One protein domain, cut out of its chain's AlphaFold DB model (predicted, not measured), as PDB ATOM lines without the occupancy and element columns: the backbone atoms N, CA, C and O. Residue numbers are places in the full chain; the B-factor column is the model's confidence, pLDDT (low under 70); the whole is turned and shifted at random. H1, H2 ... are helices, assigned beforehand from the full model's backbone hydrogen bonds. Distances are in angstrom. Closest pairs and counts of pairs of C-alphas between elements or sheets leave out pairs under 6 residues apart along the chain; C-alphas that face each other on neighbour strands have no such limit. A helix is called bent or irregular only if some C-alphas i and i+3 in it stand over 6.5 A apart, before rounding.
ATOM      1  N   LYS A   4      -5.204  27.612  21.709       75.25
ATOM      2  CA  LYS A   4      -4.553  26.301  21.868       75.25
ATOM      3  C   LYS A   4      -4.194  25.994  23.323       75.25
ATOM      4  O   LYS A   4      -4.563  24.933  23.816       75.25
ATOM      5  N   SER A   5      -3.537  26.905  24.048       73.25
ATOM      6  CA  SER A   5      -3.218  26.677  25.471       73.25
ATOM      7  C   SER A   5      -4.459  26.558  26.359       73.25
ATOM      8  O   SER A   5      -4.434  25.793  27.320       73.25
ATOM      9  N   TYR A   6      -5.525  27.310  26.066       72.75
ATOM     10  CA  TYR A   6      -6.768  27.241  26.841       72.75
ATOM     11  C   TYR A   6      -7.549  25.954  26.538       72.75
ATOM     12  O   TYR A   6      -8.022  25.281  27.451       72.75
ATOM     13  N   GLY A   7      -7.603  25.559  25.265       79.00
ATOM     14  CA  GLY A   7      -8.166  24.280  24.846       79.00
ATOM     15  C   GLY A   7      -7.409  23.090  25.442       79.00
ATOM     16  O   GLY A   7      -8.038  22.192  25.981       79.00
ATOM     17  N   LEU A   8      -6.071  23.113  25.464       81.50
ATOM     18  CA  LEU A   8      -5.262  22.078  26.131       81.50
ATOM     19  C   LEU A   8      -5.572  21.959  27.629       81.50
ATOM     20  O   LEU A   8      -5.659  20.849  28.144       81.50
ATOM     21  N   PHE A   9      -5.763  23.083  28.325       79.31
ATOM     22  CA  PHE A   9      -6.157  23.073  29.734       79.31
ATOM     23  C   PHE A   9      -7.524  22.412  29.937       79.31
ATOM     24  O   PHE A   9      -7.642  21.500  30.754       79.31
ATOM     25  N   LEU A  10      -8.532  22.820  29.159       81.38
ATOM     26  CA  LEU A  10      -9.867  22.219  29.209       81.38
ATOM     27  C   LEU A  10      -9.857  20.737  28.829       81.38
ATOM     28  O   LEU A  10     -10.617  19.964  29.405       81.38
ATOM     29  N   LEU A  11      -8.987  20.336  27.898       85.00
ATOM     30  CA  LEU A  11      -8.844  18.944  27.489       85.00
ATOM     31  C   LEU A  11      -8.329  18.107  28.656       85.00
ATOM     32  O   LEU A  11      -8.958  17.124  29.020       85.00
ATOM     33  N   VAL A  12      -7.221  18.531  29.273       83.50
ATOM     34  CA  VAL A  12      -6.621  17.836  30.420       83.50
ATOM     35  C   VAL A  12      -7.608  17.775  31.581       83.50
ATOM     36  O   VAL A  12      -7.830  16.703  32.140       83.50
ATOM     37  N   LEU A  13      -8.247  18.903  31.903       79.88
ATOM     38  CA  LEU A  13      -9.269  18.984  32.941       79.88
ATOM     39  C   LEU A  13     -10.425  18.015  32.670       79.88
ATOM     40  O   LEU A  13     -10.787  17.214  33.531       79.88
ATOM     41  N   GLY A  14     -10.983  18.072  31.463       82.88
ATOM     42  CA  GLY A  14     -12.088  17.229  31.044       82.88
ATOM     43  C   GLY A  14     -11.715  15.751  31.065       82.88
ATOM     44  O   GLY A  14     -12.453  14.951  31.622       82.88
ATOM     45  N   THR A  15     -10.545  15.365  30.557       84.75
ATOM     46  CA  THR A  15     -10.089  13.969  30.589       84.75
ATOM     47  C   THR A  15      -9.928  13.449  32.016       84.75
ATOM     48  O   THR A  15     -10.385  12.345  32.301       84.75
ATOM     49  N   ILE A  16      -9.342  14.234  32.926       78.44
ATOM     50  CA  ILE A  16      -9.212  13.847  34.340       78.44
ATOM     51  C   ILE A  16     -10.596  13.590  34.945       78.44
ATOM     52  O   ILE A  16     -10.827  12.541  35.544       78.44
ATOM     53  N   LEU A  17     -11.539  14.512  34.743       77.50
ATOM     54  CA  LEU A  17     -12.892  14.401  35.295       77.50
ATOM     55  C   LEU A  17     -13.690  13.257  34.662       77.50
ATOM     56  O   LEU A  17     -14.451  12.583  35.357       77.50
ATOM     57  N   LEU A  18     -13.467  12.979  33.375       85.38
ATOM     58  CA  LEU A  18     -14.069  11.845  32.682       85.38
ATOM     59  C   LEU A  18     -13.571  10.529  33.281       85.38
ATOM     60  O   LEU A  18     -14.388   9.682  33.631       85.38
ATOM     61  N   VAL A  19     -12.255  10.372  33.465       78.94
ATOM     62  CA  VAL A  19     -11.671   9.175  34.093       78.94
ATOM     63  C   VAL A  19     -12.224   8.983  35.503       78.94
ATOM     64  O   VAL A  19     -12.641   7.876  35.830       78.94
ATOM     65  N   ILE A  20     -12.320  10.049  36.306       72.69
ATOM     66  CA  ILE A  20     -12.931   9.984  37.642       72.69
ATOM     67  C   ILE A  20     -14.364   9.478  37.543       72.69
ATOM     68  O   ILE A  20     -14.722   8.520  38.226       72.69
ATOM     69  N   SER A  21     -15.182  10.088  36.685       77.12
ATOM     70  CA  SER A  21     -16.584   9.699  36.548       77.12
ATOM     71  C   SER A  21     -16.734   8.242  36.092       77.12
ATOM     72  O   SER A  21     -17.518   7.506  36.679       77.12
ATOM     73  N   LEU A  22     -15.914   7.782  35.140       81.62
ATOM     74  CA  LEU A  22     -15.936   6.413  34.625       81.62
ATOM     75  C   LEU A  22     -15.440   5.394  35.649       81.62
ATOM     76  O   LEU A  22     -16.076   4.359  35.802       81.62
ATOM     77  N   MET A  23     -14.350   5.667  36.374       72.00
ATOM     78  CA  MET A  23     -13.873   4.779  37.444       72.00
ATOM     79  C   MET A  23     -14.889   4.693  38.582       72.00
ATOM     80  O   MET A  23     -15.104   3.619  39.142       72.00
ATOM     81  N   THR A  24     -15.547   5.814  38.880       69.50
ATOM     82  CA  THR A  24     -16.619   5.872  39.868       69.50
ATOM     83  C   THR A  24     -17.778   4.981  39.422       69.50
ATOM     84  O   THR A  24     -18.130   4.059  40.153       69.50
ATOM     85  N   ILE A  25     -18.280   5.151  38.193       74.00
ATOM     86  CA  ILE A  25     -19.330   4.304  37.599       74.00
ATOM     87  C   ILE A  25     -18.909   2.823  37.553       74.00
ATOM     88  O   ILE A  25     -19.680   1.939  37.915       74.00
ATOM     89  N   TRP A  26     -17.669   2.537  37.155       68.88
ATOM     90  CA  TRP A  26     -17.136   1.178  37.038       68.88
ATOM     91  C   TRP A  26     -17.068   0.450  38.385       68.88
ATOM     92  O   TRP A  26     -17.405  -0.730  38.468       68.88
ATOM     93  N   SER A  27     -16.695   1.156  39.461       63.66
ATOM     94  CA  SER A  27     -16.595   0.583  40.813       63.66
ATOM     95  C   SER A  27     -17.907  -0.046  41.316       63.66
ATOM     96  O   SER A  27     -17.889  -0.946  42.157       63.66
ATOM     97  N   MET A  28     -19.044   0.354  40.744       64.50
ATOM     98  CA  MET A  28     -20.375  -0.147  41.099       64.50
ATOM     99  C   MET A  28     -20.658  -1.542  40.560       64.50
ATOM    100  O   MET A  28     -21.401  -2.289  41.190       64.50
ATOM    101  N   PHE A  29     -20.065  -1.903  39.421       65.62
ATOM    102  CA  PHE A  29     -20.233  -3.232  38.833       65.62
ATOM    103  C   PHE A  29     -19.452  -4.306  39.598       65.62
ATOM    104  O   PHE A  29     -19.713  -5.490  39.415       65.62
ATOM    105  N   ILE A  30     -18.511  -3.901  40.459       61.50
ATOM    106  CA  ILE A  30     -17.628  -4.816  41.188       61.50
ATOM    107  C   ILE A  30     -18.153  -5.115  42.600       61.50
ATOM    108  O   ILE A  30     -18.059  -6.256  43.032       61.50
ATOM    109  N   ASN A  31     -18.723  -4.138  43.319       59.31
ATOM    110  CA  ASN A  31     -19.261  -4.338  44.675       59.31
ATOM    111  C   ASN A  31     -20.402  -3.351  44.967       59.31
ATOM    112  O   ASN A  31     -20.147  -2.241  45.414       59.31
ATOM    113  N   PHE A  32     -21.668  -3.696  44.735       51.72
ATOM    114  CA  PHE A  32     -22.769  -2.750  44.973       51.72
ATOM    115  C   PHE A  32     -23.078  -2.584  46.478       51.72
ATOM    116  O   PHE A  32     -23.479  -3.528  47.152       51.72
ATOM    117  N   ASN A  33     -22.913  -1.366  47.001       58.09
ATOM    118  CA  ASN A  33     -23.277  -0.931  48.359       58.09
ATOM    119  C   ASN A  33     -23.968   0.446  48.244       58.09
ATOM    120  O   ASN A  33     -23.696   1.188  47.301       58.09
ATOM    121  N   LEU A  34     -24.828   0.814  49.197       54.06
ATOM    122  CA  LEU A  34     -25.403   2.157  49.352       54.06
ATOM    123  C   LEU A  34     -24.353   3.280  49.185       54.06
ATOM    124  O   LEU A  34     -24.613   4.247  48.474       54.06
ATOM    125  N   SER A  35     -23.141   3.110  49.736       55.03
ATOM    126  CA  SER A  35     -22.007   4.042  49.554       55.03
ATOM    127  C   SER A  35     -21.587   4.217  48.086       55.03
ATOM    128  O   SER A  35     -21.183   5.303  47.676       55.03
ATOM    129  N   ASN A  36     -21.725   3.173  47.269       56.19
ATOM    130  CA  ASN A  36     -21.420   3.213  45.838       56.19
ATOM    131  C   ASN A  36     -22.577   3.805  45.027       56.19
ATOM    132  O   ASN A  36     -22.333   4.415  43.994       56.19
ATOM    133  N   ALA A  37     -23.816   3.729  45.525       52.19
ATOM    134  CA  ALA A  37     -24.942   4.457  44.947       52.19
ATOM    135  C   ALA A  37     -24.826   5.983  45.150       52.19
ATOM    136  O   ALA A  37     -25.207   6.744  44.269       52.19
ATOM    137  N   LEU A  38     -24.238   6.445  46.259       56.69
ATOM    138  CA  LEU A  38     -23.937   7.871  46.496       56.69
ATOM    139  C   LEU A  38     -22.876   8.414  45.521       56.69
ATOM    140  O   LEU A  38     -22.985   9.529  45.007       56.69
ATOM    141  N   LEU A  39     -21.872   7.595  45.214       60.84
ATOM    142  CA  LEU A  39     -20.864   7.891  44.200       60.84
ATOM    143  C   LEU A  39     -21.472   8.016  42.781       60.84
ATOM    144  O   LEU A  39     -20.939   8.769  41.965       60.84
ATOM    145  N   ILE A  40     -22.627   7.384  42.500       63.03
ATOM    146  CA  ILE A  40     -23.387   7.569  41.242       63.03
ATOM    147  C   ILE A  40     -23.824   9.015  41.085       63.03
ATOM    148  O   ILE A  40     -23.545   9.631  40.054       63.03
ATOM    149  N   THR A  41     -24.493   9.550  42.108       62.91
ATOM    150  CA  THR A  41     -25.062  10.900  42.072       62.91
ATOM    151  C   THR A  41     -23.977  11.957  41.853       62.91
ATOM    152  O   THR A  41     -24.223  12.953  41.180       62.91
ATOM    153  N   LEU A  42     -22.761  11.721  42.354       64.56
ATOM    154  CA  LEU A  42     -21.576  12.553  42.104       64.56
ATOM    155  C   LEU A  42     -20.989  12.356  40.695       64.56
ATOM    156  O   LEU A  42     -20.533  13.312  40.069       64.56
ATOM    157  N   SER A  43     -20.990  11.124  40.182       72.19
ATOM    158  CA  SER A  43     -20.355  10.789  38.902       72.19
ATOM    159  C   SER A  43     -21.093  11.334  37.678       72.19
ATOM    160  O   SER A  43     -20.438  11.738  36.721       72.19
ATOM    161  N   ILE A  44     -22.431  11.399  37.700       74.19
ATOM    162  CA  ILE A  44     -23.230  11.865  36.552       74.19
ATOM    163  C   ILE A  44     -22.950  13.347  36.230       74.19
ATOM    164  O   ILE A  44     -22.630  13.657  35.080       74.19
ATOM    165  N   PRO A  45     -22.990  14.281  37.199       71.25
ATOM    166  CA  PRO A  45     -22.673  15.674  36.922       71.25
ATOM    167  C   PRO A  45     -21.207  15.893  36.522       71.25
ATOM    168  O   PRO A  45     -20.925  16.693  35.628       71.25
ATOM    169  N   LEU A  46     -20.274  15.138  37.121       74.81
ATOM    170  CA  LEU A  46     -18.858  15.143  36.730       74.81
ATOM    171  C   LEU A  46     -18.662  14.664  35.287       74.81
ATOM    172  O   LEU A  46     -17.895  15.267  34.538       74.81
ATOM    173  N   PHE A  47     -19.388  13.624  34.878       82.00
ATOM    174  CA  PHE A  47     -19.366  13.096  33.518       82.00
ATOM    175  C   PHE A  47     -19.859  14.143  32.512       82.00
ATOM    176  O   PHE A  47     -19.167  14.428  31.534       82.00
ATOM    177  N   ILE A  48     -20.999  14.788  32.778       80.06
ATOM    178  CA  ILE A  48     -21.559  15.839  31.911       80.06
ATOM    179  C   ILE A  48     -20.583  17.016  31.779       80.06
ATOM    180  O   ILE A  48     -20.304  17.474  30.667       80.06
ATOM    181  N   PHE A  49     -20.016  17.479  32.896       78.62
ATOM    182  CA  PHE A  49     -19.023  18.552  32.891       78.62
ATOM    183  C   PHE A  49     -17.731  18.157  32.153       78.62
ATOM    184  O   PHE A  49     -17.146  18.966  31.432       78.62
ATOM    185  N   SER A  50     -17.303  16.899  32.269       84.44
ATOM    186  CA  SER A  50     -16.131  16.400  31.551       84.44
ATOM    187  C   SER A  50     -16.337  16.385  30.038       84.44
ATOM    188  O   SER A  50     -15.486  16.886  29.305       84.44
ATOM    189  N   ILE A  51     -17.486  15.893  29.563       85.94
ATOM    190  CA  ILE A  51     -17.778  15.801  28.131       85.94
ATOM    191  C   ILE A  51     -17.884  17.199  27.535       85.94
ATOM    192  O   ILE A  51     -17.289  17.472  26.495       85.94
ATOM    193  N   THR A  52     -18.585  18.104  28.212       81.25
ATOM    194  CA  THR A  52     -18.714  19.497  27.765       81.25
ATOM    195  C   THR A  52     -17.362  20.213  27.740       81.25
ATOM    196  O   THR A  52     -17.037  20.853  26.740       81.25
ATOM    197  N   SER A  53     -16.512  20.006  28.751       81.81
ATOM    198  CA  SER A  53     -15.140  20.530  28.771       81.81
ATOM    199  C   SER A  53     -14.272  19.975  27.634       81.81
ATOM    200  O   SER A  53     -13.558  20.743  26.992       81.81
ATOM    201  N   ILE A  54     -14.354  18.672  27.333       86.62
ATOM    202  CA  ILE A  54     -13.610  18.038  26.228       86.62
ATOM    203  C   ILE A  54     -14.100  18.552  24.870       86.62
ATOM    204  O   ILE A  54     -13.287  18.889  24.010       86.62
ATOM    205  N   ILE A  55     -15.414  18.655  24.668       84.81
ATOM    206  CA  ILE A  55     -15.989  19.184  23.424       84.81
ATOM    207  C   ILE A  55     -15.525  20.629  23.208       84.81
ATOM    208  O   ILE A  55     -15.046  20.967  22.125       84.81
ATOM    209  N   PHE A  56     -15.584  21.471  24.244       80.88
ATOM    210  CA  PHE A  56     -15.083  22.843  24.154       80.88
ATOM    211  C   PHE A  56     -13.580  22.917  23.925       80.88
ATOM    212  O   PHE A  56     -13.125  23.757  23.148       80.88
ATOM    213  N   ALA A  57     -12.808  22.027  24.542       83.75
ATOM    214  CA  ALA A  57     -11.381  21.933  24.295       83.75
ATOM    215  C   ALA A  57     -11.073  21.649  22.822       83.75
ATOM    216  O   ALA A  57     -10.257  22.349  22.223       83.75
ATOM    217  N   ILE A  58     -11.755  20.668  22.223       84.81
ATOM    218  CA  ILE A  58     -11.589  20.318  20.808       84.81
ATOM    219  C   ILE A  58     -11.951  21.510  19.923       84.81
ATOM    220  O   ILE A  58     -11.179  21.863  19.033       84.81
ATOM    221  N   ILE A  59     -13.080  22.170  20.197       82.38
ATOM    222  CA  ILE A  59     -13.531  23.362  19.467       82.38
ATOM    223  C   ILE A  59     -12.462  24.469  19.514       82.38
ATOM    224  O   ILE A  59     -12.108  25.026  18.479       82.38
ATOM    225  N   LEU A  60     -11.875  24.734  20.683       78.38
ATOM    226  CA  LEU A  60     -10.846  25.768  20.856       78.38
ATOM    227  C   LEU A  60      -9.484  25.412  20.250       78.38
ATOM    228  O   LEU A  60      -8.751  26.307  19.834       78.38
ATOM    229  N   ILE A  61      -9.122  24.128  20.221       81.19
ATOM    230  CA  ILE A  61      -7.875  23.664  19.597       81.19
ATOM    231  C   ILE A  61      -7.989  23.712  18.068       81.19
ATOM    232  O   ILE A  61      -7.022  24.071  17.398       81.19
ATOM    233  N   THR A  62      -9.152  23.336  17.527       79.25
ATOM    234  CA  THR A  62      -9.377  23.184  16.080       79.25
ATOM    235  C   THR A  62      -9.751  24.485  15.379       79.25
ATOM    236  O   THR A  62      -9.397  24.661  14.217       79.25
ATOM    237  N   GLN A  63     -10.432  25.414  16.058       73.94
ATOM    238  CA  GLN A  63     -10.827  26.690  15.465       73.94
ATOM    239  C   GLN A  63      -9.883  27.819  15.891       73.94
ATOM    240  O   GLN A  63      -9.969  28.359  16.996       73.94
ATOM    241  N   GLU A  64      -8.998  28.225  14.978       61.12
ATOM    242  CA  GLU A  64      -8.047  29.318  15.221       61.12
ATOM    243  C   GLU A  64      -8.726  30.697  15.344       61.12
ATOM    244  O   GLU A  64      -8.182  31.581  16.002       61.12
ATOM    245  N   SER A  65      -9.938  30.868  14.802       62.34
ATOM    246  CA  SER A  65     -10.661  32.148  14.720       62.34
ATOM    247  C   SER A  65     -11.958  32.212  15.540       62.34
ATOM    248  O   SER A  65     -12.857  32.990  15.218       62.34
ATOM    249  N   LEU A  66     -12.081  31.415  16.608       66.75
ATOM    250  CA  LEU A  66     -13.231  31.525  17.509       66.75
ATOM    251  C   LEU A  66     -13.375  32.949  18.039       66.75
ATOM    252  O   LEU A  66     -12.456  33.491  18.654       66.75
ATOM    253  N   ASN A  67     -14.556  33.520  17.811       75.44
ATOM    254  CA  ASN A  67     -14.900  34.832  18.324       75.44
ATOM    255  C   ASN A  67     -14.816  34.824  19.866       75.44
ATOM    256  O   ASN A  67     -15.318  33.894  20.509       75.44
ATOM    257  N   GLU A  68     -14.202  35.852  20.460       72.94
ATOM    258  CA  GLU A  68     -14.030  35.970  21.913       72.94
ATOM    259  C   GLU A  68     -15.402  35.987  22.621       72.94
ATOM    260  O   GLU A  68     -15.526  35.380  23.686       72.94
ATOM    261  N   LYS A  69     -16.477  36.519  22.000       75.81
ATOM    262  CA  LYS A  69     -17.858  36.350  22.517       75.81
ATOM    263  C   LYS A  69     -18.239  34.893  22.705       75.81
ATOM    264  O   LYS A  69     -18.752  34.520  23.756       75.81
ATOM    265  N   VAL A  70     -18.026  34.079  21.672       78.00
ATOM    266  CA  VAL A  70     -18.423  32.668  21.683       78.00
ATOM    267  C   VAL A  70     -17.613  31.954  22.751       78.00
ATOM    268  O   VAL A  70     -18.189  31.306  23.614       78.00
ATOM    269  N   LYS A  71     -16.296  32.163  22.784       73.56
ATOM    270  CA  LYS A  71     -15.417  31.592  23.806       73.56
ATOM    271  C   LYS A  71     -15.843  31.959  25.232       73.56
ATOM    272  O   LYS A  71     -15.965  31.068  26.069       73.56
ATOM    273  N   GLY A  72     -16.127  33.236  25.489       77.62
ATOM    274  CA  GLY A  72     -16.603  33.707  26.788       77.62
ATOM    275  C   GLY A  72     -17.930  33.064  27.194       77.62
ATOM    276  O   GLY A  72     -18.055  32.560  28.308       77.62
ATOM    277  N   VAL A  73     -18.894  32.983  26.270       82.31
ATOM    278  CA  VAL A  73     -20.186  32.315  26.507       82.31
ATOM    279  C   VAL A  73     -20.005  30.826  26.803       82.31
ATOM    280  O   VAL A  73     -20.601  30.323  27.752       82.31
ATOM    281  N   LEU A  74     -19.162  30.119  26.045       80.75
ATOM    282  CA  LEU A  74     -18.901  28.696  26.279       80.75
ATOM    283  C   LEU A  74     -18.276  28.455  27.661       80.75
ATOM    284  O   LEU A  74     -18.647  27.509  28.351       80.75
ATOM    285  N   MET A  75     -17.377  29.337  28.100       81.06
ATOM    286  CA  MET A  75     -16.767  29.269  29.432       81.06
ATOM    287  C   MET A  75     -17.784  29.526  30.546       81.06
ATOM    288  O   MET A  75     -17.820  28.767  31.514       81.06
ATOM    289  N   ILE A  76     -18.663  30.521  30.380       85.69
ATOM    290  CA  ILE A  76     -19.765  30.781  31.319       85.69
ATOM    291  C   ILE A  76     -20.672  29.551  31.424       85.69
ATOM    292  O   ILE A  76     -20.978  29.114  32.531       85.69
ATOM    293  N   LEU A  77     -21.065  28.962  30.292       82.38
ATOM    294  CA  LEU A  77     -21.897  27.757  30.269       82.38
ATOM    295  C   LEU A  77     -21.217  26.586  30.983       82.38
ATOM    296  O   LEU A  77     -21.858  25.918  31.792       82.38
ATOM    297  N   ASN A  78     -19.921  26.373  30.744       79.75
ATOM    298  CA  ASN A  78     -19.163  25.318  31.415       79.75
ATOM    299  C   ASN A  78     -19.134  25.534  32.939       79.75
ATOM    300  O   ASN A  78     -19.351  24.604  33.716       79.75
ATOM    301  N   GLY A  79     -18.945  26.781  33.377       83.44
ATOM    302  CA  GLY A  79     -18.991  27.144  34.789       83.44
ATOM    303  C   GLY A  79     -20.371  26.943  35.426       83.44
ATOM    304  O   GLY A  79     -20.461  26.377  36.513       83.44
ATOM    305  N   ILE A  80     -21.452  27.314  34.731       84.88
ATOM    306  CA  ILE A  80     -22.834  27.078  35.190       84.88
ATOM    307  C   ILE A  80     -23.100  25.581  35.355       84.88
ATOM    308  O   ILE A  80     -23.634  25.177  36.385       84.88
ATOM    309  N   ILE A  81     -22.704  24.753  34.384       79.19
ATOM    310  CA  ILE A  81     -22.866  23.293  34.457       79.19
ATOM    311  C   ILE A  81     -22.143  22.739  35.688       79.19
ATOM    312  O   ILE A  81     -22.715  21.930  36.413       79.19
ATOM    313  N   SER A  82     -20.927  23.211  35.966       80.88
ATOM    314  CA  SER A  82     -20.152  22.812  37.146       80.88
ATOM    315  C   SER A  82     -20.811  23.223  38.472       80.88
ATOM    316  O   SER A  82     -20.854  22.424  39.409       80.88
ATOM    317  N   ILE A  83     -21.383  24.429  38.555       82.81
ATOM    318  CA  ILE A  83     -22.108  24.879  39.754       82.81
ATOM    319  C   ILE A  83     -23.404  24.091  39.932       82.81
ATOM    320  O   ILE A  83     -23.669  23.609  41.027       82.81
ATOM    321  N   LEU A  84     -24.203  23.927  38.872       78.94
ATOM    322  CA  LEU A  84     -25.448  23.154  38.926       78.94
ATOM    323  C   LEU A  84     -25.185  21.705  39.324       78.94
ATOM    324  O   LEU A  84     -25.925  21.153  40.131       78.94
ATOM    325  N   ALA A  85     -24.106  21.122  38.807       71.19
ATOM    326  CA  ALA A  85     -23.619  19.813  39.201       71.19
ATOM    327  C   ALA A  85     -23.350  19.734  40.708       71.19
ATOM    328  O   ALA A  85     -23.885  18.857  41.381       71.19
ATOM    329  N   ALA A  86     -22.582  20.680  41.249       75.19
ATOM    330  CA  ALA A  86     -22.260  20.699  42.667       75.19
ATOM    331  C   ALA A  86     -23.495  20.956  43.551       75.19
ATOM    332  O   ALA A  86     -23.683  20.279  44.557       75.19
ATOM    333  N   VAL A  87     -24.369  21.891  43.161       75.94
ATOM    334  CA  VAL A  87     -25.611  22.215  43.882       75.94
ATOM    335  C   VAL A  87     -26.579  21.034  43.876       75.94
ATOM    336  O   VAL A  87     -27.136  20.711  44.921       75.94
ATOM    337  N   TYR A  88     -26.749  20.358  42.738       70.56
ATOM    338  CA  TYR A  88     -27.567  19.148  42.644       70.56
ATOM    339  C   TYR A  88     -27.097  18.088  43.641       70.56
ATOM    340  O   TYR A  88     -27.904  17.508  44.363       70.56
ATOM    341  N   THR A  89     -25.783  17.897  43.748       68.00
ATOM    342  CA  THR A  89     -25.210  16.968  44.714       68.00
ATOM    343  C   THR A  89     -25.319  17.460  46.162       68.00
ATOM    344  O   THR A  89     -25.462  16.652  47.064       68.00
ATOM    345  N   ILE A  90     -25.301  18.764  46.441       70.31
ATOM    346  CA  ILE A  90     -25.544  19.263  47.809       70.31
ATOM    347  C   ILE A  90     -27.003  19.036  48.232       70.31
ATOM    348  O   ILE A  90     -27.269  18.730  49.392       70.31
ATOM    349  N   LEU A  91     -27.944  19.204  47.300       68.69
ATOM    350  CA  LEU A  91     -29.382  19.137  47.563       68.69
ATOM    351  C   LEU A  91     -29.952  17.713  47.560       68.69
ATOM    352  O   LEU A  91     -31.092  17.525  47.987       68.69
ATOM    353  N   ASP A  92     -29.206  16.706  47.100       66.44
ATOM    354  CA  ASP A  92     -29.667  15.323  47.191       66.44
ATOM    355  C   ASP A  92     -29.594  14.836  48.649       66.44
ATOM    356  O   ASP A  92     -28.546  14.470  49.184       66.44
ATOM    357  N   PHE A  93     -30.764  14.822  49.293       60.66
ATOM    358  CA  PHE A  93     -30.987  14.401  50.677       60.66
ATOM    359  C   PHE A  93     -30.457  12.997  50.989       60.66
ATOM    360  O   PHE A  93     -30.151  12.706  52.147       60.66
ATOM    361  N   ARG A  94     -30.297  12.134  49.974       59.47
ATOM    362  CA  ARG A  94     -29.681  10.806  50.128       59.47
ATOM    363  C   ARG A  94     -28.214  10.906  50.546       59.47
ATOM    364  O   ARG A  94     -27.702   9.980  51.166       59.47
ATOM    365  N   LEU A  95     -27.558  12.032  50.251       57.41
ATOM    366  CA  LEU A  95     -26.169  12.317  50.603       57.41
ATOM    367  C   LEU A  95     -26.016  13.085  51.928       57.41
ATOM    368  O   LEU A  95     -24.889  13.372  52.329       57.41
ATOM    369  N   SER A  96     -27.103  13.371  52.655       56.97
ATOM    370  CA  SER A  96     -27.047  14.051  53.965       56.97
ATOM    371  C   SER A  96     -26.194  13.308  55.008       56.97
ATOM    372  O   SER A  96     -25.581  13.943  55.865       56.97
ATOM    373  N   GLY A  97     -26.076  11.980  54.891       54.53
ATOM    374  CA  GLY A  97     -25.240  11.138  55.756       54.53
ATOM    375  C   GLY A  97     -23.727  11.247  55.524       54.53
ATOM    376  O   GLY A  97     -22.962  10.780  56.361       54.53
ATOM    377  N   LEU A  98     -23.272  11.873  54.428       57.03
ATOM    378  CA  LEU A  98     -21.841  12.061  54.129       57.03
ATOM    379  C   LEU A  98     -21.234  13.310  54.785       57.03
ATOM    380  O   LEU A  98     -20.014  13.487  54.746       57.03
ATOM    381  N   GLY A  99     -22.065  14.173  55.385       63.94
ATOM    382  CA  GLY A  99     -21.645  15.331  56.176       63.94
ATOM    383  C   GLY A  99     -20.498  16.132  55.546       63.94
ATOM    384  O   GLY A  99     -20.644  16.758  54.496       63.94
ATOM    385  N   LEU A 100     -19.336  16.093  56.201       61.75
ATOM    386  CA  LEU A 100     -18.143  16.875  55.869       61.75
ATOM    387  C   LEU A 100     -17.474  16.463  54.540       61.75
ATOM    388  O   LEU A 100     -16.876  17.309  53.879       61.75
ATOM    389  N   ILE A 101     -17.614  15.202  54.106       59.22
ATOM    390  CA  ILE A 101     -16.993  14.685  52.869       59.22
ATOM    391  C   ILE A 101     -17.612  15.350  51.634       59.22
ATOM    392  O   ILE A 101     -16.890  15.754  50.722       59.22
ATOM    393  N   ASN A 102     -18.935  15.538  51.633       61.75
ATOM    394  CA  ASN A 102     -19.622  16.256  50.559       61.75
ATOM    395  C   ASN A 102     -19.123  17.692  50.442       61.75
ATOM    396  O   ASN A 102     -18.850  18.157  49.343       61.75
ATOM    397  N   ILE A 103     -18.957  18.389  51.565       64.44
ATOM    398  CA  ILE A 103     -18.476  19.774  51.566       64.44
ATOM    399  C   ILE A 103     -17.050  19.833  51.005       64.44
ATOM    400  O   ILE A 103     -16.762  20.670  50.153       64.44
ATOM    401  N   ILE A 104     -16.181  18.906  51.416       62.59
ATOM    402  CA  ILE A 104     -14.779  18.862  50.980       62.59
ATOM    403  C   ILE A 104     -14.641  18.604  49.474       62.59
ATOM    404  O   ILE A 104     -13.717  19.130  48.865       62.59
ATOM    405  N   VAL A 105     -15.544  17.836  48.861       62.56
ATOM    406  CA  VAL A 105     -15.498  17.510  47.422       62.56
ATOM    407  C   VAL A 105     -16.260  18.535  46.568       62.56
ATOM    408  O   VAL A 105     -15.819  18.902  45.479       62.56
ATOM    409  N   LEU A 106     -17.392  19.042  47.059       70.94
ATOM    410  CA  LEU A 106     -18.303  19.895  46.287       70.94
ATOM    411  C   LEU A 106     -17.910  21.371  46.308       70.94
ATOM    412  O   LEU A 106     -18.151  22.073  45.326       70.94
ATOM    413  N   VAL A 107     -17.267  21.847  47.379       72.62
ATOM    414  CA  VAL A 107     -16.727  23.215  47.434       72.62
ATOM    415  C   VAL A 107     -15.665  23.437  46.346       72.62
ATOM    416  O   VAL A 107     -15.821  24.392  45.587       72.62
ATOM    417  N   PRO A 108     -14.659  22.556  46.164       70.56
ATOM    418  CA  PRO A 108     -13.754  22.594  45.013       70.56
ATOM    419  C   PRO A 108     -14.461  22.692  43.664       70.56
ATOM    420  O   PRO A 108     -14.082  23.504  42.820       70.56
ATOM    421  N   MET A 109     -15.506  21.886  43.461       72.44
ATOM    422  CA  MET A 109     -16.253  21.857  42.207       72.44
ATOM    423  C   MET A 109     -16.995  23.177  41.965       72.44
ATOM    424  O   MET A 109     -16.891  23.741  40.878       72.44
ATOM    425  N   MET A 110     -17.652  23.734  42.988       79.06
ATOM    426  CA  MET A 110     -18.252  25.070  42.901       79.06
ATOM    427  C   MET A 110     -17.215  26.156  42.616       79.06
ATOM    428  O   MET A 110     -17.470  27.024  41.787       79.06
ATOM    429  N   LEU A 111     -16.044  26.112  43.260       79.94
ATOM    430  CA  LEU A 111     -14.984  27.101  43.045       79.94
ATOM    431  C   LEU A 111     -14.442  27.058  41.612       79.94
ATOM    432  O   LEU A 111     -14.231  28.111  41.011       79.94
ATOM    433  N   VAL A 112     -14.275  25.862  41.039       75.56
ATOM    434  CA  VAL A 112     -13.913  25.689  39.623       75.56
ATOM    435  C   VAL A 112     -15.005  26.250  38.708       75.56
ATOM    436  O   VAL A 112     -14.698  26.958  37.749       75.56
ATOM    437  N   GLY A 113     -16.280  26.007  39.019       82.31
ATOM    438  CA  GLY A 113     -17.399  26.575  38.269       82.31
ATOM    439  C   GLY A 113     -17.432  28.107  38.308       82.31
ATOM    440  O   GLY A 113     -17.526  28.754  37.264       82.31
ATOM    441  N   VAL A 114     -17.267  28.700  39.494       84.25
ATOM    442  CA  VAL A 114     -17.176  30.160  39.680       84.25
ATOM    443  C   VAL A 114     -15.987  30.734  38.913       84.25
ATOM    444  O   VAL A 114     -16.125  31.760  38.248       84.25
ATOM    445  N   PHE A 115     -14.839  30.057  38.949       81.56
ATOM    446  CA  PHE A 115     -13.660  30.445  38.183       81.56
ATOM    447  C   PHE A 115     -13.958  30.527  36.677       81.56
ATOM    448  O   PHE A 115     -13.666  31.550  36.060       81.56
ATOM    449  N   PHE A 116     -14.613  29.513  36.099       80.94
ATOM    450  CA  PHE A 116     -14.983  29.525  34.679       80.94
ATOM    451  C   PHE A 116     -15.975  30.628  34.311       80.94
ATOM    452  O   PHE A 116     -15.869  31.198  33.226       80.94
ATOM    453  N   ILE A 117     -16.912  30.960  35.204       86.75
ATOM    454  CA  ILE A 117     -17.843  32.074  34.984       86.75
ATOM    455  C   ILE A 117     -17.090  33.402  34.964       86.75
ATOM    456  O   ILE A 117     -17.279  34.192  34.042       86.75
ATOM    457  N   ILE A 118     -16.220  33.645  35.950       82.69
ATOM    458  CA  ILE A 118     -15.431  34.882  36.024       82.69
ATOM    459  C   ILE A 118     -14.551  35.018  34.780       82.69
ATOM    460  O   ILE A 118     -14.541  36.076  34.151       82.69
ATOM    461  N   ASP A 119     -13.858  33.949  34.389       75.81
ATOM    462  CA  ASP A 119     -13.010  33.952  33.198       75.81
ATOM    463  C   ASP A 119     -13.831  34.178  31.923       75.81
ATOM    464  O   ASP A 119     -13.511  35.038  31.105       75.81
ATOM    465  N   GLY A 120     -14.965  33.492  31.782       80.56
ATOM    466  CA  GLY A 120     -15.849  33.665  30.635       80.56
ATOM    467  C   GLY A 120     -16.418  35.084  30.517       80.56
ATOM    468  O   GLY A 120     -16.453  35.630  29.414       80.56
ATOM    469  N   ILE A 121     -16.776  35.727  31.636       84.25
ATOM    470  CA  ILE A 121     -17.197  37.138  31.666       84.25
ATOM    471  C   ILE A 121     -16.048  38.054  31.232       84.25
ATOM    472  O   ILE A 121     -16.263  38.969  30.438       84.25
ATOM    473  N   LEU A 122     -14.827  37.816  31.719       78.00
ATOM    474  CA  LEU A 122     -13.653  38.616  31.359       78.00
ATOM    475  C   LEU A 122     -13.305  38.483  29.873       78.00
ATOM    476  O   LEU A 122     -13.007  39.487  29.223       78.00
ATOM    477  N   VAL A 123     -13.378  37.269  29.323       76.81
ATOM    478  CA  VAL A 123     -13.174  37.001  27.893       76.81
ATOM    479  C   VAL A 123     -14.264  37.676  27.062       76.81
ATOM    480  O   VAL A 123     -13.944  38.406  26.125       76.81
ATOM    481  N   PHE A 124     -15.534  37.539  27.454       79.81
ATOM    482  CA  PHE A 124     -16.665  38.184  26.782       79.81
ATOM    483  C   PHE A 124     -16.553  39.718  26.786       79.81
ATOM    484  O   PHE A 124     -16.748  40.372  25.762       79.81
ATOM    485  N   ALA A 125     -16.180  40.309  27.925       74.50
ATOM    486  CA  ALA A 125     -16.004  41.753  28.073       74.50
ATOM    487  C   ALA A 125     -14.774  42.288  27.321       74.50
ATOM    488  O   ALA A 125     -14.705  43.485  27.007       74.50
ATOM    489  N   SER A 126     -13.803  41.422  27.009       69.31
ATOM    490  CA  SER A 126     -12.562  41.839  26.357       69.31
ATOM    491  C   SER A 126     -12.749  42.356  24.931       69.31
ATOM    492  O   SER A 126     -11.963  43.180  24.470       69.31
ATOM    493  N   GLU A 127     -13.842  41.973  24.275       63.47
ATOM    494  CA  GLU A 127     -14.179  42.408  22.921       63.47
ATOM    495  C   GLU A 127     -14.805  43.815  22.866       63.47
ATOM    496  O   GLU A 127     -14.744  44.488  21.834       63.47
ATOM    497  N   HIS A 128     -15.395  44.291  23.968       58.00
ATOM    498  CA  HIS A 128     -16.091  45.584  24.016       58.00
ATOM    499  C   HIS A 128     -15.391  46.642  24.871       58.00
ATOM    500  O   HIS A 128     -15.448  47.818  24.521       58.00
ATOM    501  N   VAL A 129     -14.718  46.252  25.958       53.09
ATOM    502  CA  VAL A 129     -14.250  47.210  26.978       53.09
ATOM    503  C   VAL A 129     -12.736  47.140  27.207       53.09
ATOM    504  O   VAL A 129     -12.103  48.160  27.466       53.09
ATOM    505  N   ILE A 130     -12.113  45.967  27.054       56.22
ATOM    506  CA  ILE A 130     -10.690  45.757  27.380       56.22
ATOM    507  C   ILE A 130      -9.829  45.794  26.106       56.22
ATOM    508  O   ILE A 130      -9.172  44.821  25.746       56.22
ATOM    509  N   ARG A 131      -9.821  46.933  25.400       56.59
ATOM    510  CA  ARG A 131      -8.923  47.134  24.242       56.59
ATOM    511  C   ARG A 131      -7.469  47.399  24.640       56.59
ATOM    512  O   ARG A 131      -6.568  47.201  23.830       56.59
ATOM    513  N   GLU A 132      -7.215  47.821  25.875       59.56
ATOM    514  CA  GLU A 132      -5.856  48.121  26.318       59.56
ATOM    515  C   GLU A 132      -5.064  46.856  26.680       59.56
ATOM    516  O   GLU A 132      -5.445  46.072  27.554       59.56
ATOM    517  N   ILE A 133      -3.879  46.724  26.078       62.47
ATOM    518  CA  ILE A 133      -2.893  45.658  26.328       62.47
ATOM    519  C   ILE A 133      -2.615  45.481  27.836       62.47
ATOM    520  O   ILE A 133      -2.480  44.359  28.331       62.47
ATOM    521  N   LYS A 134      -2.592  46.582  28.606       63.22
ATOM    522  CA  LYS A 134      -2.391  46.560  30.068       63.22
ATOM    523  C   LYS A 134      -3.548  45.906  30.828       63.22
ATOM    524  O   LYS A 134      -3.301  45.173  31.786       63.22
ATOM    525  N   ALA A 135      -4.790  46.140  30.413       62.88
ATOM    526  CA  ALA A 135      -5.968  45.576  31.065       62.88
ATOM    527  C   ALA A 135      -6.133  44.079  30.734       62.88
ATOM    528  O   ALA A 135      -6.425  43.287  31.631       62.88
ATOM    529  N   LYS A 136      -5.796  43.655  29.505       64.56
ATOM    530  CA  LYS A 136      -5.733  42.227  29.133       64.56
ATOM    531  C   LYS A 136      -4.662  41.476  29.939       64.56
ATOM    532  O   LYS A 136      -4.903  40.362  30.401       64.56
ATOM    533  N   LYS A 137      -3.508  42.114  30.186       67.94
ATOM    534  CA  LYS A 137      -2.435  41.576  31.043       67.94
ATOM    535  C   LYS A 137      -2.868  41.417  32.503       67.94
ATOM    536  O   LYS A 137      -2.660  40.356  33.081       67.94
ATOM    537  N   ARG A 138      -3.485  42.451  33.090       69.94
ATOM    538  CA  ARG A 138      -3.988  42.399  34.475       69.94
ATOM    539  C   ARG A 138      -5.063  41.331  34.661       69.94
ATOM    540  O   ARG A 138      -5.031  40.635  35.667       69.94
ATOM    541  N   SER A 139      -5.958  41.171  33.687       67.50
ATOM    542  CA  SER A 139      -6.985  40.122  33.703       67.50
ATOM    543  C   SER A 139      -6.365  38.716  33.739       67.50
ATOM    544  O   SER A 139      -6.686  37.924  34.620       67.50
ATOM    545  N   GLY A 140      -5.381  38.435  32.873       69.19
ATOM    546  CA  GLY A 140      -4.666  37.150  32.879       69.19
ATOM    547  C   GLY A 140      -3.897  36.872  34.179       69.19
ATOM    548  O   GLY A 140      -3.903  35.747  34.671       69.19
ATOM    549  N   GLN A 141      -3.286  37.902  34.774       75.12
ATOM    550  CA  GLN A 141      -2.620  37.785  36.077       75.12
ATOM    551  C   GLN A 141      -3.614  37.521  37.212       75.12
ATOM    552  O   GLN A 141      -3.354  36.671  38.058       75.12
ATOM    553  N   PHE A 142      -4.753  38.215  37.214       77.00
ATOM    554  CA  PHE A 142      -5.817  38.004  38.191       77.00
ATOM    555  C   PHE A 142      -6.364  36.576  38.112       77.00
ATOM    556  O   PHE A 142      -6.411  35.885  39.125       77.00
ATOM    557  N   LEU A 143      -6.667  36.094  36.905       73.94
ATOM    558  CA  LEU A 143      -7.080  34.709  36.666       73.94
ATOM    559  C   LEU A 143      -6.033  33.706  37.139       73.94
ATOM    560  O   LEU A 143      -6.372  32.704  37.768       73.94
ATOM    561  N   GLY A 144      -4.756  33.992  36.884       78.81
ATOM    562  CA  GLY A 144      -3.674  33.140  37.346       78.81
ATOM    563  C   GLY A 144      -3.593  33.048  38.871       78.81
ATOM    564  O   GLY A 144      -3.450  31.952  39.407       78.81
ATOM    565  N   ILE A 145      -3.762  34.173  39.573       82.31
ATOM    566  CA  ILE A 145      -3.809  34.212  41.043       82.31
ATOM    567  C   ILE A 145      -5.018  33.430  41.562       82.31
ATOM    568  O   ILE A 145      -4.853  32.584  42.437       82.31
ATOM    569  N   VAL A 146      -6.211  33.665  41.006       80.44
ATOM    570  CA  VAL A 146      -7.432  32.953  41.418       80.44
ATOM    571  C   VAL A 146      -7.267  31.445  41.222       80.44
ATOM    572  O   VAL A 146      -7.568  30.681  42.133       80.44
ATOM    573  N   SER A 147      -6.711  31.008  40.089       79.69
ATOM    574  CA  SER A 147      -6.455  29.588  39.818       79.69
ATOM    575  C   SER A 147      -5.486  28.960  40.828       79.69
ATOM    576  O   SER A 147      -5.729  27.851  41.303       79.69
ATOM    577  N   ILE A 148      -4.416  29.670  41.209       83.88
ATOM    578  CA  ILE A 148      -3.488  29.207  42.256       83.88
ATOM    579  C   ILE A 148      -4.211  29.092  43.597       83.88
ATOM    580  O   ILE A 148      -4.075  28.073  44.267       83.88
ATOM    581  N   VAL A 149      -4.990  30.106  43.983       84.62
ATOM    582  CA  VAL A 149      -5.724  30.113  45.257       84.62
ATOM    583  C   VAL A 149      -6.707  28.945  45.324       84.62
ATOM    584  O   VAL A 149      -6.707  28.219  46.315       84.62
ATOM    585  N   VAL A 150      -7.489  28.707  44.267       81.81
ATOM    586  CA  VAL A 150      -8.417  27.564  44.202       81.81
ATOM    587  C   VAL A 150      -7.656  26.236  44.275       81.81
ATOM    588  O   VAL A 150      -8.043  25.352  45.036       81.81
ATOM    589  N   GLY A 151      -6.541  26.102  43.551       81.38
ATOM    590  CA  GLY A 151      -5.693  24.913  43.627       81.38
ATOM    591  C   GLY A 151      -5.143  24.662  45.036       81.38
ATOM    592  O   GLY A 151      -5.192  23.536  45.524       81.38
ATOM    593  N   LEU A 152      -4.684  25.701  45.738       85.56
ATOM    594  CA  LEU A 152      -4.196  25.583  47.116       85.56
ATOM    595  C   LEU A 152      -5.309  25.208  48.098       85.56
ATOM    596  O   LEU A 152      -5.095  24.342  48.944       85.56
ATOM    597  N   ILE A 153      -6.497  25.810  47.971       82.75
ATOM    598  CA  ILE A 153      -7.667  25.450  48.786       82.75
ATOM    599  C   ILE A 153      -7.990  23.963  48.611       82.75
ATOM    600  O   ILE A 153      -8.194  23.267  49.604       82.75
ATOM    601  N   ASN A 154      -7.962  23.456  47.377       75.94
ATOM    602  CA  ASN A 154      -8.225  22.045  47.101       75.94
ATOM    603  C   ASN A 154      -7.153  21.114  47.696       75.94
ATOM    604  O   ASN A 154      -7.497  20.063  48.234       75.94
ATOM    605  N   ILE A 155      -5.872  21.503  47.665       81.62
ATOM    606  CA  ILE A 155      -4.786  20.741  48.315       81.62
ATOM    607  C   ILE A 155      -4.999  20.687  49.829       81.62
ATOM    608  O   ILE A 155      -4.890  19.618  50.426       81.62
ATOM    609  N   ILE A 156      -5.327  21.819  50.456       81.38
ATOM    610  CA  ILE A 156      -5.583  21.885  51.902       81.38
ATOM    611  C   ILE A 156      -6.793  21.018  52.263       81.38
ATOM    612  O   ILE A 156      -6.729  20.235  53.209       81.38
ATOM    613  N   ALA A 157      -7.872  21.106  51.482       72.94
ATOM    614  CA  ALA A 157      -9.070  20.296  51.668       72.94
ATOM    615  C   ALA A 157      -8.767  18.789  51.552       72.94
ATOM    616  O   ALA A 157      -9.247  17.999  52.363       72.94
ATOM    617  N   PHE A 158      -7.902  18.395  50.611       74.31
ATOM    618  CA  PHE A 158      -7.411  17.021  50.475       74.31
ATOM    619  C   PHE A 158      -6.585  16.565  51.689       74.31
ATOM    620  O   PHE A 158      -6.830  15.482  52.216       74.31
ATOM    621  N   ILE A 159      -5.648  17.385  52.179       75.56
ATOM    622  CA  ILE A 159      -4.836  17.057  53.367       75.56
ATOM    623  C   ILE A 159      -5.728  16.873  54.603       75.56
ATOM    624  O   ILE A 159      -5.537  15.933  55.378       75.56
ATOM    625  N   LEU A 160      -6.732  17.737  54.770       73.56
ATOM    626  CA  LEU A 160      -7.719  17.611  55.843       73.56
ATOM    627  C   LEU A 160      -8.528  16.315  55.711       73.56
ATOM    628  O   LEU A 160      -8.726  15.624  56.707       73.56
ATOM    629  N   LEU A 161      -8.932  15.938  54.494       70.25
ATOM    630  CA  LEU A 161      -9.656  14.689  54.246       70.25
ATOM    631  C   LEU A 161      -8.832  13.454  54.647       70.25
ATOM    632  O   LEU A 161      -9.350  12.589  55.351       70.25
ATOM    633  N   LEU A 162      -7.549  13.405  54.262       70.56
ATOM    634  CA  LEU A 162      -6.625  12.329  54.651       70.56
ATOM    635  C   LEU A 162      -6.464  12.209  56.170       70.56
ATOM    636  O   LEU A 162      -6.251  11.117  56.686       70.56
ATOM    637  N   SER A 163      -6.541  13.338  56.876       70.62
ATOM    638  CA  SER A 163      -6.289  13.407  58.318       70.62
ATOM    639  C   SER A 163      -7.509  13.031  59.163       70.62
ATOM    640  O   SER A 163      -7.354  12.642  60.316       70.62
ATOM    641  N   VAL A 164      -8.721  13.174  58.614       69.06
ATOM    642  CA  VAL A 164      -9.983  13.020  59.360       69.06
ATOM    643  C   VAL A 164     -10.694  11.700  59.043       69.06
ATOM    644  O   VAL A 164     -11.429  11.195  59.889       69.06
ATOM    645  N   VAL A 165     -10.484  11.117  57.855       64.06
ATOM    646  CA  VAL A 165     -11.218   9.921  57.407       64.06
ATOM    647  C   VAL A 165     -10.241   8.791  57.032       64.06
ATOM    648  O   VAL A 165      -9.665   8.817  55.939       64.06
ATOM    649  N   PRO A 166     -10.045   7.784  57.910       58.00
ATOM    650  CA  PRO A 166      -9.083   6.701  57.682       58.00
ATOM    651  C   PRO A 166      -9.456   5.781  56.505       58.00
ATOM    652  O   PRO A 166      -8.559   5.308  55.816       58.00
ATOM    653  N   ASP A 167     -10.749   5.624  56.198       61.81
ATOM    654  CA  ASP A 167     -11.259   4.802  55.082       61.81
ATOM    655  C   ASP A 167     -11.688   5.640  53.865       61.81
ATOM    656  O   ASP A 167     -12.668   5.342  53.176       61.81
ATOM    657  N   HIS A 168     -10.999   6.752  53.604       58.72
ATOM    658  CA  HIS A 168     -11.336   7.590  52.458       58.72
ATOM    659  C   HIS A 168     -10.979   6.887  51.127       58.72
ATOM    660  O   HIS A 168      -9.969   6.182  51.033       58.72
ATOM    661  N   PRO A 169     -11.750   7.110  50.048       60.50
ATOM    662  CA  PRO A 169     -11.437   6.549  48.738       60.50
ATOM    663  C   PRO A 169     -10.178   7.208  48.150       60.50
ATOM    664  O   PRO A 169     -10.258   8.247  47.496       60.50
ATOM    665  N   ILE A 170      -9.013   6.577  48.353       63.88
ATOM    666  CA  ILE A 170      -7.678   7.041  47.913       63.88
ATOM    667  C   ILE A 170      -7.671   7.472  46.442       63.88
ATOM    668  O   ILE A 170      -7.034   8.463  46.080       63.88
ATOM    669  N   ILE A 171      -8.407   6.751  45.592       61.34
ATOM    670  CA  ILE A 171      -8.532   7.042  44.160       61.34
ATOM    671  C   ILE A 171      -9.130   8.440  43.951       61.34
ATOM    672  O   ILE A 171      -8.508   9.277  43.302       61.34
ATOM    673  N   LEU A 172     -10.293   8.721  44.549       59.97
ATOM    674  CA  LEU A 172     -10.981  10.009  44.422       59.97
ATOM    675  C   LEU A 172     -10.088  11.153  44.919       59.97
ATOM    676  O   LEU A 172      -9.952  12.183  44.263       59.97
ATOM    677  N   SER A 173      -9.425  10.944  46.051       64.31
ATOM    678  CA  SER A 173      -8.584  11.946  46.693       64.31
ATOM    679  C   SER A 173      -7.324  12.254  45.867       64.31
ATOM    680  O   SER A 173      -6.987  13.419  45.657       64.31
ATOM    681  N   THR A 174      -6.660  11.230  45.320       65.81
ATOM    682  CA  THR A 174      -5.483  11.389  44.443       65.81
ATOM    683  C   THR A 174      -5.822  12.192  43.187       65.81
ATOM    684  O   THR A 174      -5.037  13.023  42.731       65.81
ATOM    685  N   PHE A 175      -7.024  11.997  42.647       66.62
ATOM    686  CA  PHE A 175      -7.498  12.764  41.503       66.62
ATOM    687  C   PHE A 175      -7.763  14.240  41.827       66.62
ATOM    688  O   PHE A 175      -7.396  15.106  41.033       66.62
ATOM    689  N   TRP A 176      -8.336  14.552  42.996       69.19
ATOM    690  CA  TRP A 176      -8.504  15.942  43.446       69.19
ATOM    691  C   TRP A 176      -7.166  16.649  43.652       69.19
ATOM    692  O   TRP A 176      -7.015  17.817  43.281       69.19
ATOM    693  N   LEU A 177      -6.167  15.937  44.170       75.31
ATOM    694  CA  LEU A 177      -4.804  16.450  44.256       75.31
ATOM    695  C   LEU A 177      -4.249  16.774  42.860       75.31
ATOM    696  O   LEU A 177      -3.716  17.861  42.643       75.31
ATOM    697  N   LEU A 178      -4.430  15.872  41.893       75.75
ATOM    698  CA  LEU A 178      -3.952  16.058  40.522       75.75
ATOM    699  C   LEU A 178      -4.638  17.246  39.831       75.75
ATOM    700  O   LEU A 178      -3.962  18.073  39.217       75.75
ATOM    701  N   LEU A 179      -5.954  17.400  40.008       72.38
ATOM    702  CA  LEU A 179      -6.697  18.582  39.564       72.38
ATOM    703  C   LEU A 179      -6.106  19.874  40.146       72.38
ATOM    704  O   LEU A 179      -5.934  20.867  39.441       72.38
ATOM    705  N   SER A 180      -5.773  19.855  41.434       79.50
ATOM    706  CA  SER A 180      -5.210  21.010  42.129       79.50
ATOM    707  C   SER A 180      -3.848  21.408  41.572       79.50
ATOM    708  O   SER A 180      -3.593  22.587  41.340       79.50
ATOM    709  N   VAL A 181      -2.991  20.423  41.288       82.31
ATOM    710  CA  VAL A 181      -1.697  20.650  40.633       82.31
ATOM    711  C   VAL A 181      -1.897  21.275  39.252       82.31
ATOM    712  O   VAL A 181      -1.219  22.248  38.924       82.31
ATOM    713  N   VAL A 182      -2.861  20.787  38.463       81.38
ATOM    714  CA  VAL A 182      -3.186  21.364  37.146       81.38
ATOM    715  C   VAL A 182      -3.631  22.826  37.268       81.38
ATOM    716  O   VAL A 182      -3.162  23.661  36.497       81.38
ATOM    717  N   LEU A 183      -4.464  23.167  38.258       78.75
ATOM    718  CA  LEU A 183      -4.899  24.546  38.520       78.75
ATOM    719  C   LEU A 183      -3.745  25.460  38.952       78.75
ATOM    720  O   LEU A 183      -3.641  26.594  38.476       78.75
ATOM    721  N   VAL A 184      -2.845  24.978  39.810       84.25
ATOM    722  CA  VAL A 184      -1.660  25.743  40.227       84.25
ATOM    723  C   VAL A 184      -0.733  25.981  39.036       84.25
ATOM    724  O   VAL A 184      -0.333  27.119  38.791       84.25
ATOM    725  N   LEU A 185      -0.438  24.946  38.243       81.94
ATOM    726  CA  LEU A 185       0.406  25.065  37.050       81.94
ATOM    727  C   LEU A 185      -0.212  25.995  36.001       81.94
ATOM    728  O   LEU A 185       0.489  26.827  35.421       81.94
ATOM    729  N   PHE A 186      -1.524  25.896  35.782       79.25
ATOM    730  CA  PHE A 186      -2.260  26.808  34.912       79.25
ATOM    731  C   PHE A 186      -2.154  28.253  35.400       79.25
ATOM    732  O   PHE A 186      -1.905  29.164  34.604       79.25
ATOM    733  N   GLY A 187      -2.306  28.473  36.705       78.31
ATOM    734  CA  GLY A 187      -2.238  29.805  37.279       78.31
ATOM    735  C   GLY A 187      -0.841  30.415  37.182       78.31
ATOM    736  O   GLY A 187      -0.694  31.550  36.730       78.31
ATOM    737  N   ILE A 188       0.198  29.624  37.465       82.38
ATOM    738  CA  ILE A 188       1.601  30.010  37.261       82.38
ATOM    739  C   ILE A 188       1.845  30.367  35.791       82.38
ATOM    740  O   ILE A 188       2.381  31.437  35.501       82.38
ATOM    741  N   LYS A 189       1.402  29.526  34.846       80.88
ATOM    742  CA  LYS A 189       1.538  29.798  33.407       80.88
ATOM    743  C   LYS A 189       0.819  31.088  33.013       80.88
ATOM    744  O   LYS A 189       1.374  31.871  32.248       80.88
ATOM    745  N   SER A 190      -0.370  31.340  33.553       72.25
ATOM    746  CA  SER A 190      -1.161  32.546  33.274       72.25
ATOM    747  C   SER A 190      -0.512  33.829  33.810       72.25
ATOM    748  O   SER A 190      -0.636  34.878  33.181       72.25
ATOM    749  N   ILE A 191       0.232  33.746  34.920       77.44
ATOM    750  CA  ILE A 191       1.011  34.864  35.478       77.44
ATOM    751  C   ILE A 191       2.314  35.084  34.699       77.44
ATOM    752  O   ILE A 191       2.666  36.227  34.400       77.44
ATOM    753  N   ILE A 192       3.040  34.000  34.396       73.56
ATOM    754  CA  ILE A 192       4.373  34.047  33.776       73.56
ATOM    755  C   ILE A 192       4.295  34.401  32.296       73.56
ATOM    756  O   ILE A 192       5.226  35.032  31.792       73.56
ATOM    757  N   LYS A 193       3.220  34.015  31.590       61.62
ATOM    758  CA  LYS A 193       3.085  34.313  30.164       61.62
ATOM    759  C   LYS A 193       3.154  35.830  29.979       61.62
ATOM    760  O   LYS A 193       2.200  36.557  30.262       61.62
TER     761      LYS A 193
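This is residues 4 to 193 of the 197 residues of an uncharacterized protein of Candidatus Lokiarchaeota archaeon (UniProt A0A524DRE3). Six long helices stand side by side in an up-and-down bundle, each running against the one before it; across the long axis they make a ring in chain order, H1, H2, H3, H5, H6 and H7, with a thinner contact where H7 comes back to H1. The short H4 sits at one end, in the turn between H3 and H5. The printed part has 190 residues with seven named helices, H1 to H7 in order, and no named strand; the class is all helix. It is compact, with a radius of gyration of the C-alphas of 17.2 A, yet elongated, spanning 55 by 29 by 25 A.

Begin with H1, residues 4 to 30, and H2, residues 34 to 62, a helical hairpin: they touch at Gly 7 and Ala 57, closest C-alphas 4.0 A apart, at a shallow tilt of 25 degrees, opposite ways. H2 has a kink of 30 degrees near residue 44; it is neither bent nor irregular, but only just: C-alphas 42 and 45 are 6.1 A apart. H3, residues 68 to 91, touches H2, with the C-alphas of Pro 45 and Ala 85 closest at 4.8 A. Next find H4, residues 93 to 98, irregular, with C-alphas 94 and 97 7.2 A apart; it is close to H2 but not clearly touching, closest at C-alphas 38 and 95, 6.5 A. H5, residues 100 to 126, touches H3 at Gly 79 and Gly 113, closest C-alphas 3.9 A apart. H6, residues 133 to 164, touches H5, closest at C-alphas 104 and 157, 5.9 A. H7, residues 170 to 192, touches H6 at Gly 144 and Gly 187, closest C-alphas 3.6 A apart. H1 touches H7 with residues 9 to 20 alone, closest at C-alphas 20 and 172, 7.1 A. H1 and H5 are apart, for instance. Every O i to N i+4 pair is within hydrogen-bond range in H3, H6 and H7; the counts are 20 of 23 in H1, 23 of 25 in H2, 21 of 23 in H5 and 0 of 2 in H4, where 2 of 3 O i to N i+3 pairs are.

Find C-alpha 4 at (-4.553, 26.301, 21.868); from there H1 runs 38.9 A to C-alpha 30. H2 spans 42.5 A, H3 34.3 A, H4 10.1 A and H5 39.1 A. H6, the longest, runs 47.0 A from C-alpha 133 at (-2.893, 45.658, 26.328). H7 runs 32.8 A to C-alpha 192 at (4.373, 34.047, 33.776).

The C-alphas farthest apart, of Asn 31 and Glu 132, are 57.2 A apart. The printed part has no cut and no long link. Its mean pLDDT is 72.9; 66 residues are under 70, among them 26 to 42, 91 to 105, 126 to 140 and 164 to 176.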